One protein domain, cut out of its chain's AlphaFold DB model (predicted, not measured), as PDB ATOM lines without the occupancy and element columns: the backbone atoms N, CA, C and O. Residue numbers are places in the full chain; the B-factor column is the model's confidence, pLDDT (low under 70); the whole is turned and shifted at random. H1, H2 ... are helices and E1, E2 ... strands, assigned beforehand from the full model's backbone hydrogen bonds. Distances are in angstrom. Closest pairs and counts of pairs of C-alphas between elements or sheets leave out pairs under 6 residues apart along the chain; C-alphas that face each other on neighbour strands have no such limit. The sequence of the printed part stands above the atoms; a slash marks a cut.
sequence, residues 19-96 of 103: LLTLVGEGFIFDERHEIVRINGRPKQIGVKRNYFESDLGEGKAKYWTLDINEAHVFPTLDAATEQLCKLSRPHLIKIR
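What this domain is: This is residues 19 to 96 of the 103 residues of an uncharacterized protein of Salmonella senftenberg (UniProt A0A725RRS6). A small, strongly twisted antiparallel sheet of four strands, E3, E2, E1 and E5 in that order across it, has a short helix, H1, beside its E5 edge, and a long arm of residues 24 to 47 runs out from the end of E1 and folds back to the start of E2. The arm makes much of the length of the whole. The printed part has 78 residues, with five named strands and one named helix in the order E1, E2, E3, E4, H1, E5. The class is mixed, helices and strands, though only 32 of the 78 residues are in named elements. The whole is loose, with a radius of gyration of the C-alphas of 15.1 A, and elongated, spanning 47 by 26 by 23 A.

How they stand to each other: Start at E1, residues 19 to 23, and look beside it for its antiparallel neighbour E2, residues 48 to 55, at 131 degrees; N 21 and O 50 are 2.8 A apart, within hydrogen-bond range. E1 and E2 form a hairpin despite their long link. Next comes E3, residues 62 to 65, antiparallel to E2 at 138 degrees, with N 65 and O 51 at 2.8 A; E2 and E3 are a hairpin too. E1, E2 and E3 make a meander, each strand the antiparallel neighbour of the one before. The pairing is staggered: E2 pairs with E1 over residues 48 to 51 and with E3 over residues 51 to 55. E4, residues 74 to 76, pairs with no named strand and is apart from E3. A tight link joins it to H1, residues 77 to 85, where every O i to N i+4 pair is within hydrogen-bond range. H1 is on the sheet, over none of its strands, at a height of 4.2 A, only just above the sheet's level. At edge strand E5, residues 94 to 96, the closest C-alphas to H1 are those of Ala 80 and Ile 95, 6.8 A apart. E5 is antiparallel to E1 at 125 degrees, with N 20 and O 94 at 2.8 A.

Where its parts are: Find C-alpha 19 at (81.445, -19.064, 23.496); from there E1 runs 13.1 A to C-alpha 23. E2 is the longest strand, 20.8 A, and E3 measures 10.4 A. E4 spans 5.6 A and H1 12.3 A, from C-alpha 77 at (87.633, -20.917, 15.613). E5 spans 6.3 A and ends at C-alpha 96, (79.060, -21.386, 17.913).

The domain as a whole: Look for the farthest C-alphas at Arg 32 and Pro 75, 48.8 A apart. The printed part has no cut, and no printed residue is under 70 in pLDDT.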
ATOM      1  N   LEU A  19      81.502 -18.015  22.483       97.50
ATOM      2  CA  LEU A  19      81.445 -19.064  23.496       97.50
ATOM      3  C   LEU A  19      80.085 -19.032  24.185       97.50
ATOM      4  O   LEU A  19      79.623 -17.989  24.636       97.50
ATOM      5  N   LEU A  20      79.460 -20.200  24.268       95.88
ATOM      6  CA  LEU A  20      78.129 -20.413  24.808       95.88
ATOM      7  C   LEU A  20      78.187 -21.473  25.905       95.88
ATOM      8  O   LEU A  20      78.679 -22.580  25.685       95.88
ATOM      9  N   THR A  21      77.598 -21.183  27.054       94.31
ATOM     10  CA  THR A  21      77.237 -22.181  28.056       94.31
ATOM     11  C   THR A  21      75.737 -22.137  28.338       94.31
ATOM     12  O   THR A  21      75.002 -21.316  27.784       94.31
ATOM     13  N   LEU A  22      75.265 -23.074  29.152       91.06
ATOM     14  CA  LEU A  22      73.881 -23.132  29.597       91.06
ATOM     15  C   LEU A  22      73.837 -22.845  31.092       91.06
ATOM     16  O   LEU A  22      74.577 -23.466  31.858       91.06
ATOM     17  N   VAL A  23      72.962 -21.929  31.495       85.88
ATOM     18  CA  VAL A  23      72.688 -21.650  32.904       85.88
ATOM     19  C   VAL A  23      71.237 -22.013  33.201       85.88
ATOM     20  O   VAL A  23      70.338 -21.651  32.444       85.88
ATOM     21  N   GLY A  24      71.017 -22.796  34.254       82.56
ATOM     22  CA  GLY A  24      69.683 -23.117  34.758       82.56
ATOM     23  C   GLY A  24      69.325 -22.215  35.934       82.56
ATOM     24  O   GLY A  24      70.200 -21.848  36.712       82.56
ATOM     25  N   GLU A  25      68.043 -21.898  36.082       80.75
ATOM     26  CA  GLU A  25      67.510 -21.092  37.194       80.75
ATOM     27  C   GLU A  25      67.289 -21.923  38.472       80.75
ATOM     28  O   GLU A  25      67.073 -21.379  39.549       80.75
ATOM     29  N   GLY A  26      67.358 -23.251  38.363       81.44
ATOM     30  CA  GLY A  26      67.170 -24.185  39.469       81.44
ATOM     31  C   GLY A  26      67.076 -25.630  38.987       81.44
ATOM     32  O   GLY A  26      67.330 -25.921  37.813       81.44
ATOM     33  N   PHE A  27      66.684 -26.535  39.882       87.44
ATOM     34  CA  PHE A  27      66.435 -27.946  39.577       87.44
ATOM     35  C   PHE A  27      64.943 -28.276  39.642       87.44
ATOM     36  O   PHE A  27      64.189 -27.626  40.361       87.44
ATOM     37  N   ILE A  28      64.524 -29.288  38.884       85.69
ATOM     38  CA  ILE A  28      63.183 -29.867  39.013       85.69
ATOM     39  C   ILE A  28      63.190 -30.864  40.165       85.69
ATOM     40  O   ILE A  28      64.073 -31.721  40.225       85.69
ATOM     41  N   PHE A  29      62.179 -30.770  41.021       89.56
ATOM     42  CA  PHE A  29      61.929 -31.699  42.115       89.56
ATOM     43  C   PHE A  29      60.696 -32.555  41.815       89.56
ATOM     44  O   PHE A  29      59.781 -32.098  41.126       89.56
ATOM     45  N   ASP A  30      60.692 -33.798  42.285       89.69
ATOM     46  CA  ASP A  30      59.518 -34.668  42.246       89.69
ATOM     47  C   ASP A  30      58.599 -34.443  43.463       89.69
ATOM     48  O   ASP A  30      58.840 -33.586  44.315       89.69
ATOM     49  N   GLU A  31      57.520 -35.220  43.549       91.44
ATOM     50  CA  GLU A  31      56.540 -35.169  44.645       91.44
ATOM     51  C   GLU A  31      57.128 -35.496  46.031       91.44
ATOM     52  O   GLU A  31      56.560 -35.119  47.056       91.44
ATOM     53  N   ARG A  32      58.290 -36.157  46.078       91.94
ATOM     54  CA  ARG A  32      59.029 -36.479  47.307       91.94
ATOM     55  C   ARG A  32      60.083 -35.424  47.640       91.94
ATOM     56  O   ARG A  32      60.830 -35.613  48.591       91.94
ATOM     57  N   HIS A  33      60.103 -34.313  46.901       85.38
ATOM     58  CA  HIS A  33      61.112 -33.257  46.980       85.38
ATOM     59  C   HIS A  33      62.532 -33.726  46.619       85.38
ATOM     60  O   HIS A  33      63.515 -33.107  47.029       85.38
ATOM     61  N   GLU A  34      62.664 -34.770  45.796       89.81
ATOM     62  CA  GLU A  34      63.953 -35.237  45.282       89.81
ATOM     63  C   GLU A  34      64.261 -34.638  43.905       89.81
ATOM     64  O   GLU A  34      63.370 -34.412  43.086       89.81
ATOM     65  N   ILE A  35      65.543 -34.380  43.621       89.25
ATOM     66  CA  ILE A  35      65.960 -33.816  42.329       89.25
ATOM     67  C   ILE A  35      65.700 -34.830  41.215       89.25
ATOM     68  O   ILE A  35      66.336 -35.887  41.151       89.25
ATOM     69  N   VAL A  36      64.859 -34.451  40.254       89.69
ATOM     70  CA  VAL A  36      64.624 -35.229  39.038       89.69
ATOM     71  C   VAL A  36      65.917 -35.290  38.229       89.69
ATOM     72  O   VAL A  36      66.503 -34.265  37.870       89.69
ATOM     73  N   ARG A  37      66.358 -36.504  37.891       91.31
ATOM     74  CA  ARG A  37      67.550 -36.748  37.068       91.31
ATOM     75  C   ARG A  37      67.165 -37.417  35.757       91.31
ATOM     76  O   ARG A  37      66.370 -38.347  35.741       91.31
ATOM     77  N   ILE A  38      67.776 -36.981  34.660       82.81
ATOM     78  CA  ILE A  38      67.688 -37.642  33.353       82.81
ATOM     79  C   ILE A  38      69.107 -38.032  32.946       82.81
ATOM     80  O   ILE A  38      70.002 -37.187  32.926       82.81
ATOM     81  N   ASN A  39      69.329 -39.316  32.652       85.19
ATOM     82  CA  ASN A  39      70.651 -39.864  32.318       85.19
ATOM     83  C   ASN A  39      71.724 -39.512  33.371       85.19
ATOM     84  O   ASN A  39      72.828 -39.079  33.046       85.19
ATOM     85  N   GLY A  40      71.359 -39.610  34.655       81.19
ATOM     86  CA  GLY A  40      72.232 -39.290  35.792       81.19
ATOM     87  C   GLY A  40      72.454 -37.793  36.052       81.19
ATOM     88  O   GLY A  40      73.008 -37.432  37.094       81.19
ATOM     89  N   ARG A  41      71.993 -36.900  35.166       82.38
ATOM     90  CA  ARG A  41      72.155 -35.448  35.315       82.38
ATOM     91  C   ARG A  41      70.906 -34.806  35.923       82.38
ATOM     92  O   ARG A  41      69.809 -35.092  35.443       82.38
ATOM     93  N   PRO A  42      71.049 -33.933  36.936       85.75
ATOM     94  CA  PRO A  42      69.950 -33.117  37.445       85.75
ATOM     95  C   PRO A  42      69.247 -32.356  36.321       85.75
ATOM     96  O   PRO A  42      69.898 -31.679  35.521       85.75
ATOM     97  N   LYS A  43      67.922 -32.460  36.262       87.81
ATOM     98  CA  LYS A  43      67.107 -31.713  35.310       87.81
ATOM     99  C   LYS A  43      66.978 -30.276  35.802       87.81
ATOM    100  O   LYS A  43      66.512 -30.042  36.914       87.81
ATOM    101  N   GLN A  44      67.407 -29.328  34.978       86.00
ATOM    102  CA  GLN A  44      67.344 -27.902  35.290       86.00
ATOM    103  C   GLN A  44      66.084 -27.252  34.711       86.00
ATOM    104  O   GLN A  44      65.606 -27.659  33.650       86.00
ATOM    105  N   ILE A  45      65.568 -26.239  35.407       86.69
ATOM    106  CA  ILE A  45      64.511 -25.343  34.911       86.69
ATOM    107  C   ILE A  45      65.108 -24.068  34.327       86.69
ATOM    108  O   ILE A  45      66.230 -23.694  34.669       86.69
ATOM    109  N   GLY A  46      64.351 -23.408  33.446       82.38
ATOM    110  CA  GLY A  46      64.718 -22.087  32.931       82.38
ATOM    111  C   GLY A  46      66.080 -22.067  32.238       82.38
ATOM    112  O   GLY A  46      66.817 -21.098  32.373       82.38
ATOM    113  N   VAL A  47      66.451 -23.154  31.549       84.88
ATOM    114  CA  VAL A  47      67.776 -23.275  30.931       84.88
ATOM    115  C   VAL A  47      67.919 -22.232  29.827       84.88
ATOM    116  O   VAL A  47      67.280 -22.325  28.778       84.88
ATOM    117  N   LYS A  48      68.781 -21.249  30.070       90.94
ATOM    118  CA  LYS A  48      69.059 -20.139  29.164       90.94
ATOM    119  C   LYS A  48      70.455 -20.266  28.578       90.94
ATOM    120  O   LYS A  48      71.367 -20.844  29.174       90.94
ATOM    121  N   ARG A  49      70.604 -19.716  27.375       93.75
ATOM    122  CA  ARG A  49      71.910 -19.498  26.756       93.75
ATOM    123  C   ARG A  49      72.620 -18.385  27.515       93.75
ATOM    124  O   ARG A  49      72.004 -17.369  27.803       93.75
ATOM    125  N   ASN A  50      73.885 -18.610  27.830       95.19
ATOM    126  CA  ASN A  50      74.736 -17.641  28.497       95.19
ATOM    127  C   ASN A  50      76.039 -17.535  27.704       95.19
ATOM    128  O   ASN A  50      76.683 -18.549  27.424       95.19
ATOM    129  N   TYR A  51      76.390 -16.329  27.294       96.62
ATOM    130  CA  TYR A  51      77.460 -16.047  26.353       96.62
ATOM    131  C   TYR A  51      78.652 -15.450  27.078       96.62
ATOM    132  O   TYR A  51      78.491 -14.705  28.038       96.62
ATOM    133  N   PHE A  52      79.856 -15.805  26.652       96.19
ATOM    134  CA  PHE A  52      81.060 -15.200  27.207       96.19
ATOM    135  C   PHE A  52      81.160 -13.750  26.737       96.19
ATOM    136  O   PHE A  52      81.145 -13.509  25.532       96.19
ATOM    137  N   GLU A  53      81.290 -12.810  27.667       95.69
ATOM    138  CA  GLU A  53      81.403 -11.384  27.357       95.69
ATOM    139  C   GLU A  53      82.856 -10.905  27.409       95.69
ATOM    140  O   GLU A  53      83.337 -10.246  26.489       95.69
ATOM    141  N   SER A  54      83.583 -11.216  28.486       89.62
ATOM    142  CA  SER A  54      84.967 -10.760  28.624       89.62
ATOM    143  C   SER A  54      85.778 -11.528  29.666       89.62
ATOM    144  O   SER A  54      85.266 -12.142  30.611       89.62
ATOM    145  N   ASP A  55      87.096 -11.487  29.468       83.31
ATOM    146  CA  ASP A  55      88.082 -11.936  30.439       83.31
ATOM    147  C   ASP A  55      88.557 -10.742  31.273       83.31
ATOM    148  O   ASP A  55      89.155  -9.811  30.736       83.31
ATOM    149  N   LEU A  56      88.321 -10.768  32.586       82.25
ATOM    150  CA  LEU A  56      88.749  -9.690  33.482       82.25
ATOM    151  C   LEU A  56      90.221  -9.814  33.931       82.25
ATOM    152  O   LEU A  56      90.718  -8.943  34.655       82.25
ATOM    153  N   GLY A  57      90.924 -10.870  33.508       77.31
ATOM    154  CA  GLY A  57      92.329 -11.133  33.819       77.31
ATOM    155  C   GLY A  57      92.548 -12.313  34.767       77.31
ATOM    156  O   GLY A  57      91.616 -12.998  35.199       77.31
ATOM    157  N   GLU A  58      93.817 -12.572  35.078       77.69
ATOM    158  CA  GLU A  58      94.226 -13.667  35.958       77.69
ATOM    159  C   GLU A  58      93.680 -13.472  37.380       77.69
ATOM    160  O   GLU A  58      93.696 -12.371  37.930       77.69
ATOM    161  N   GLY A  59      93.129 -14.540  37.960       70.62
ATOM    162  CA  GLY A  59      92.519 -14.508  39.292       70.62
ATOM    163  C   GLY A  59      91.182 -13.763  39.387       70.62
ATOM    164  O   GLY A  59      90.604 -13.718  40.472       70.62
ATOM    165  N   LYS A  60      90.656 -13.202  38.287       75.75
ATOM    166  CA  LYS A  60      89.351 -12.527  38.271       75.75
ATOM    167  C   LYS A  60      88.247 -13.402  37.684       75.75
ATOM    168  O   LYS A  60      88.488 -14.341  36.921       75.75
ATOM    169  N   ALA A  61      87.011 -13.071  38.055       75.56
ATOM    170  CA  ALA A  61      85.828 -13.731  37.526       75.56
ATOM    171  C   ALA A  61      85.722 -13.514  36.009       75.56
ATOM    172  O   ALA A  61      85.991 -12.429  35.498       75.56
ATOM    173  N   LYS A  62      85.323 -14.560  35.289       82.88
ATOM    174  CA  LYS A  62      84.994 -14.472  33.864       82.88
ATOM    175  C   LYS A  62      83.575 -13.940  33.739       82.88
ATOM    176  O   LYS A  62      82.697 -14.421  34.460       82.88
ATOM    177  N   TYR A  63      83.359 -12.982  32.847       89.06
ATOM    178  CA  TYR A  63      82.059 -12.345  32.713       89.06
ATOM    179  C   TYR A  63      81.228 -13.004  31.609       89.06
ATOM    180  O   TYR A  63      81.743 -13.339  30.537       89.06
ATOM    181  N   TRP A  64      79.953 -13.243  31.916       94.12
ATOM    182  CA  TRP A  64      78.992 -13.893  31.034       94.12
ATOM    183  C   TRP A  64      77.692 -13.090  31.004       94.12
ATOM    184  O   TRP A  64      77.278 -12.569  32.038       94.12
ATOM    185  N   THR A  65      77.037 -13.066  29.849       94.31
ATOM    186  CA  THR A  65      75.815 -12.300  29.584       94.31
ATOM    187  C   THR A  65      74.732 -13.174  28.949       94.31
ATOM    188  O   THR A  65      75.009 -14.114  28.197       94.31
ATOM    189  N   LEU A  66      73.468 -12.864  29.238       94.44
ATOM    190  CA  LEU A  66      72.320 -13.484  28.569       94.44
ATOM    191  C   LEU A  66      72.003 -12.816  27.220       94.44
ATOM    192  O   LEU A  66      71.255 -13.398  26.431       94.44
ATOM    193  N   ASP A  67      72.558 -11.630  26.949       94.19
ATOM    194  CA  ASP A  67      72.381 -10.916  25.685       94.19
ATOM    195  C   ASP A  67      73.466 -11.321  24.681       94.19
ATOM    196  O   ASP A  67      74.661 -11.122  24.882       94.19
ATOM    197  N   ILE A  68      73.050 -11.883  23.548       94.44
ATOM    198  CA  ILE A  68      73.975 -12.273  22.481       94.44
ATOM    199  C   ILE A  68      74.691 -11.071  21.848       94.44
ATOM    200  O   ILE A  68      75.770 -11.246  21.289       94.44
ATOM    201  N   ASN A  69      74.116  -9.869  21.928       93.62
ATOM    202  CA  ASN A  69      74.713  -8.653  21.373       93.62
ATOM    203  C   ASN A  69      75.880  -8.135  22.223       93.62
ATOM    204  O   ASN A  69      76.735  -7.417  21.712       93.62
ATOM    205  N   GLU A  70      75.931  -8.525  23.497       94.62
ATOM    206  CA  GLU A  70      77.031  -8.223  24.417       94.62
ATOM    207  C   GLU A  70      78.117  -9.313  24.388       94.62
ATOM    208  O   GLU A  70      79.182  -9.160  24.978       94.62
ATOM    209  N   ALA A  71      77.885 -10.429  23.689       95.62
ATOM    210  CA  ALA A  71      78.840 -11.526  23.621       95.62
ATOM    211  C   ALA A  71      80.155 -11.111  22.944       95.62
ATOM    212  O   ALA A  71      80.171 -10.453  21.902       95.62
ATOM    213  N   HIS A  72      81.276 -11.610  23.468       96.19
ATOM    214  CA  HIS A  72      82.560 -11.493  22.794       96.19
ATOM    215  C   HIS A  72      82.547 -12.286  21.488       96.19
ATOM    216  O   HIS A  72      82.325 -13.504  21.487       96.19
ATOM    217  N   VAL A  73      82.856 -11.606  20.387       96.44
ATOM    218  CA  VAL A  73      82.921 -12.214  19.061       96.44
ATOM    219  C   VAL A  73      84.374 -12.472  18.681       96.44
ATOM    220  O   VAL A  73      85.151 -11.552  18.438       96.44
ATOM    221  N   PHE A  74      84.731 -13.747  18.587       96.75
ATOM    222  CA  PHE A  74      86.031 -14.193  18.107       96.75
ATOM    223  C   PHE A  74      86.019 -14.251  16.575       96.75
ATOM    224  O   PHE A  74      85.072 -14.791  16.004       96.75
ATOM    225  N   PRO A  75      87.064 -13.765  15.890       96.00
ATOM    226  CA  PRO A  75      87.113 -13.771  14.426       96.00
ATOM    227  C   PRO A  75      87.380 -15.162  13.823       96.00
ATOM    228  O   PRO A  75      87.185 -15.367  12.626       96.00
ATOM    229  N   THR A  76      87.865 -16.115  14.629       97.12
ATOM    230  CA  THR A  76      88.305 -17.441  14.173       97.12
ATOM    231  C   THR A  76      87.952 -18.521  15.193       97.12
ATOM    232  O   THR A  76      87.838 -18.250  16.394       97.12
ATOM    233  N   LEU A  77      87.825 -19.766  14.725       97.50
ATOM    234  CA  LEU A  77      87.633 -20.917  15.613       97.50
ATOM    235  C   LEU A  77      88.832 -21.120  16.548       97.50
ATOM    236  O   LEU A  77      88.643 -21.474  17.711       97.50
ATOM    237  N   ASP A  78      90.046 -20.865  16.060       97.19
ATOM    238  CA  ASP A  78      91.277 -21.014  16.840       97.19
ATOM    239  C   ASP A  78      91.303 -20.026  18.011       97.19
ATOM    240  O   ASP A  78      91.493 -20.441  19.150       97.19
ATOM    241  N   ALA A  79      90.978 -18.749  17.775       96.56
ATOM    242  CA  ALA A  79      90.913 -17.729  18.823       96.56
ATOM    243  C   ALA A  79      89.837 -18.056  19.874       96.56
ATOM    244  O   ALA A  79      90.067 -17.926  21.077       96.56
ATOM    245  N   ALA A  80      88.670 -18.541  19.433       96.62
ATOM    246  CA  ALA A  80      87.629 -19.010  20.345       96.62
ATOM    247  C   ALA A  80      88.096 -20.225  21.168       96.62
ATOM    248  O   ALA A  80      87.786 -20.330  22.355       96.62
ATOM    249  N   THR A  81      88.857 -21.137  20.556       96.69
ATOM    250  CA  THR A  81      89.398 -22.335  21.213       96.69
ATOM    251  C   THR A  81      90.482 -21.980  22.228       96.69
ATOM    252  O   THR A  81      90.468 -22.495  23.344       96.69
ATOM    253  N   GLU A  82      91.378 -21.052  21.896       95.56
ATOM    254  CA  GLU A  82      92.373 -20.527  22.830       95.56
ATOM    255  C   GLU A  82      91.710 -19.912  24.063       95.56
ATOM    256  O   GLU A  82      92.126 -20.191  25.190       95.56
ATOM    257  N   GLN A  83      90.651 -19.114  23.874       94.56
ATOM    258  CA  GLN A  83      89.909 -18.566  25.004       94.56
ATOM    259  C   GLN A  83      89.195 -19.663  25.796       94.56
ATOM    260  O   GLN A  83      89.256 -19.660  27.023       94.56
ATOM    261  N   LEU A  84      88.564 -20.629  25.124       94.44
ATOM    262  CA  LEU A  84      87.910 -21.770  25.765       94.44
ATOM    263  C   LEU A  84      88.862 -22.519  26.710       94.44
ATOM    264  O   LEU A  84      88.477 -22.834  27.834       94.44
ATOM    265  N   CYS A  85      90.106 -22.755  26.288       92.81
ATOM    266  CA  CYS A  85      91.122 -23.445  27.086       92.81
ATOM    267  C   CYS A  85      91.518 -22.696  28.372       92.81
ATOM    268  O   CYS A  85      92.010 -23.322  29.307       92.81
ATOM    269  N   LYS A  86      91.279 -21.381  28.448       90.31
ATOM    270  CA  LYS A  86      91.533 -20.554  29.641       90.31
ATOM    271  C   LYS A  86      90.367 -20.558  30.635       90.31
ATOM    272  O   LYS A  86      90.507 -20.049  31.748       90.31
ATOM    273  N   LEU A  87      89.198 -21.073  30.245       89.44
ATOM    274  CA  LEU A  87      87.991 -21.055  31.071       89.44
ATOM    275  C   LEU A  87      87.889 -22.303  31.948       89.44
ATOM    276  O   LEU A  87      88.271 -23.406  31.565       89.44
ATOM    277  N   SER A  88      87.296 -22.145  33.130       85.88
ATOM    278  CA  SER A  88      86.967 -23.282  33.987       85.88
ATOM    279  C   SER A  88      85.913 -24.167  33.320       85.88
ATOM    280  O   SER A  88      84.899 -23.665  32.836       85.88
ATOM    281  N   ARG A  89      86.094 -25.491  33.383       87.12
ATOM    282  CA  ARG A  89      85.142 -26.491  32.856       87.12
ATOM    283  C   ARG A  89      84.847 -26.313  31.349       87.12
ATOM    284  O   ARG A  89      83.677 -26.293  30.960       87.12
ATOM    285  N   PRO A  90      85.877 -26.284  30.481       92.00
ATOM    286  CA  PRO A  90      85.713 -26.036  29.043       92.00
ATOM    287  C   PRO A  90      84.785 -27.050  28.354       92.00
ATOM    288  O   PRO A  90      84.084 -26.722  27.405       92.00
ATOM    289  N   HIS A  91      84.678 -28.270  28.886       89.88
ATOM    290  CA  HIS A  91      83.767 -29.308  28.393       89.88
ATOM    291  C   HIS A  91      82.271 -28.910  28.415       89.88
ATOM    292  O   HIS A  91      81.476 -29.461  27.642       89.88
ATOM    293  N   LEU A  92      81.876 -27.963  29.277       90.94
ATOM    294  CA  LEU A  92      80.504 -27.440  29.365       90.94
ATOM    295  C   LEU A  92      80.231 -26.273  28.413       90.94
ATOM    296  O   LEU A  92      79.080 -25.872  28.252       90.94
ATOM    297  N   ILE A  93      81.268 -25.731  27.784       95.12
ATOM    298  CA  ILE A  93      81.186 -24.557  26.924       95.12
ATOM    299  C   ILE A  93      81.235 -25.031  25.467       95.12
ATOM    300  O   ILE A  93      81.859 -26.041  25.133       95.12
ATOM    301  N   LYS A  94      80.498 -24.348  24.596       96.81
ATOM    302  CA  LYS A  94      80.379 -24.646  23.169       96.81
ATOM    303  C   LYS A  94      80.797 -23.429  22.366       96.81
ATOM    304  O   LYS A  94      80.368 -22.323  22.670       96.81
ATOM    305  N   ILE A  95      81.568 -23.653  21.308       97.50
ATOM    306  CA  ILE A  95      81.818 -22.636  20.290       97.50
ATOM    307  C   ILE A  95      80.667 -22.690  19.276       97.50
ATOM    308  O   ILE A  95      80.242 -23.775  18.847       97.50
ATOM    309  N   ARG A  96      80.121 -21.529  18.919       96.88
ATOM    310  CA  ARG A  96      79.060 -21.386  17.913       96.88
ATOM    311  C   ARG A  96      79.418 -20.273  16.945       96.88
ATOM    312  O   ARG A  96      79.824 -19.205  17.381       96.88
TER     313      ARG A  96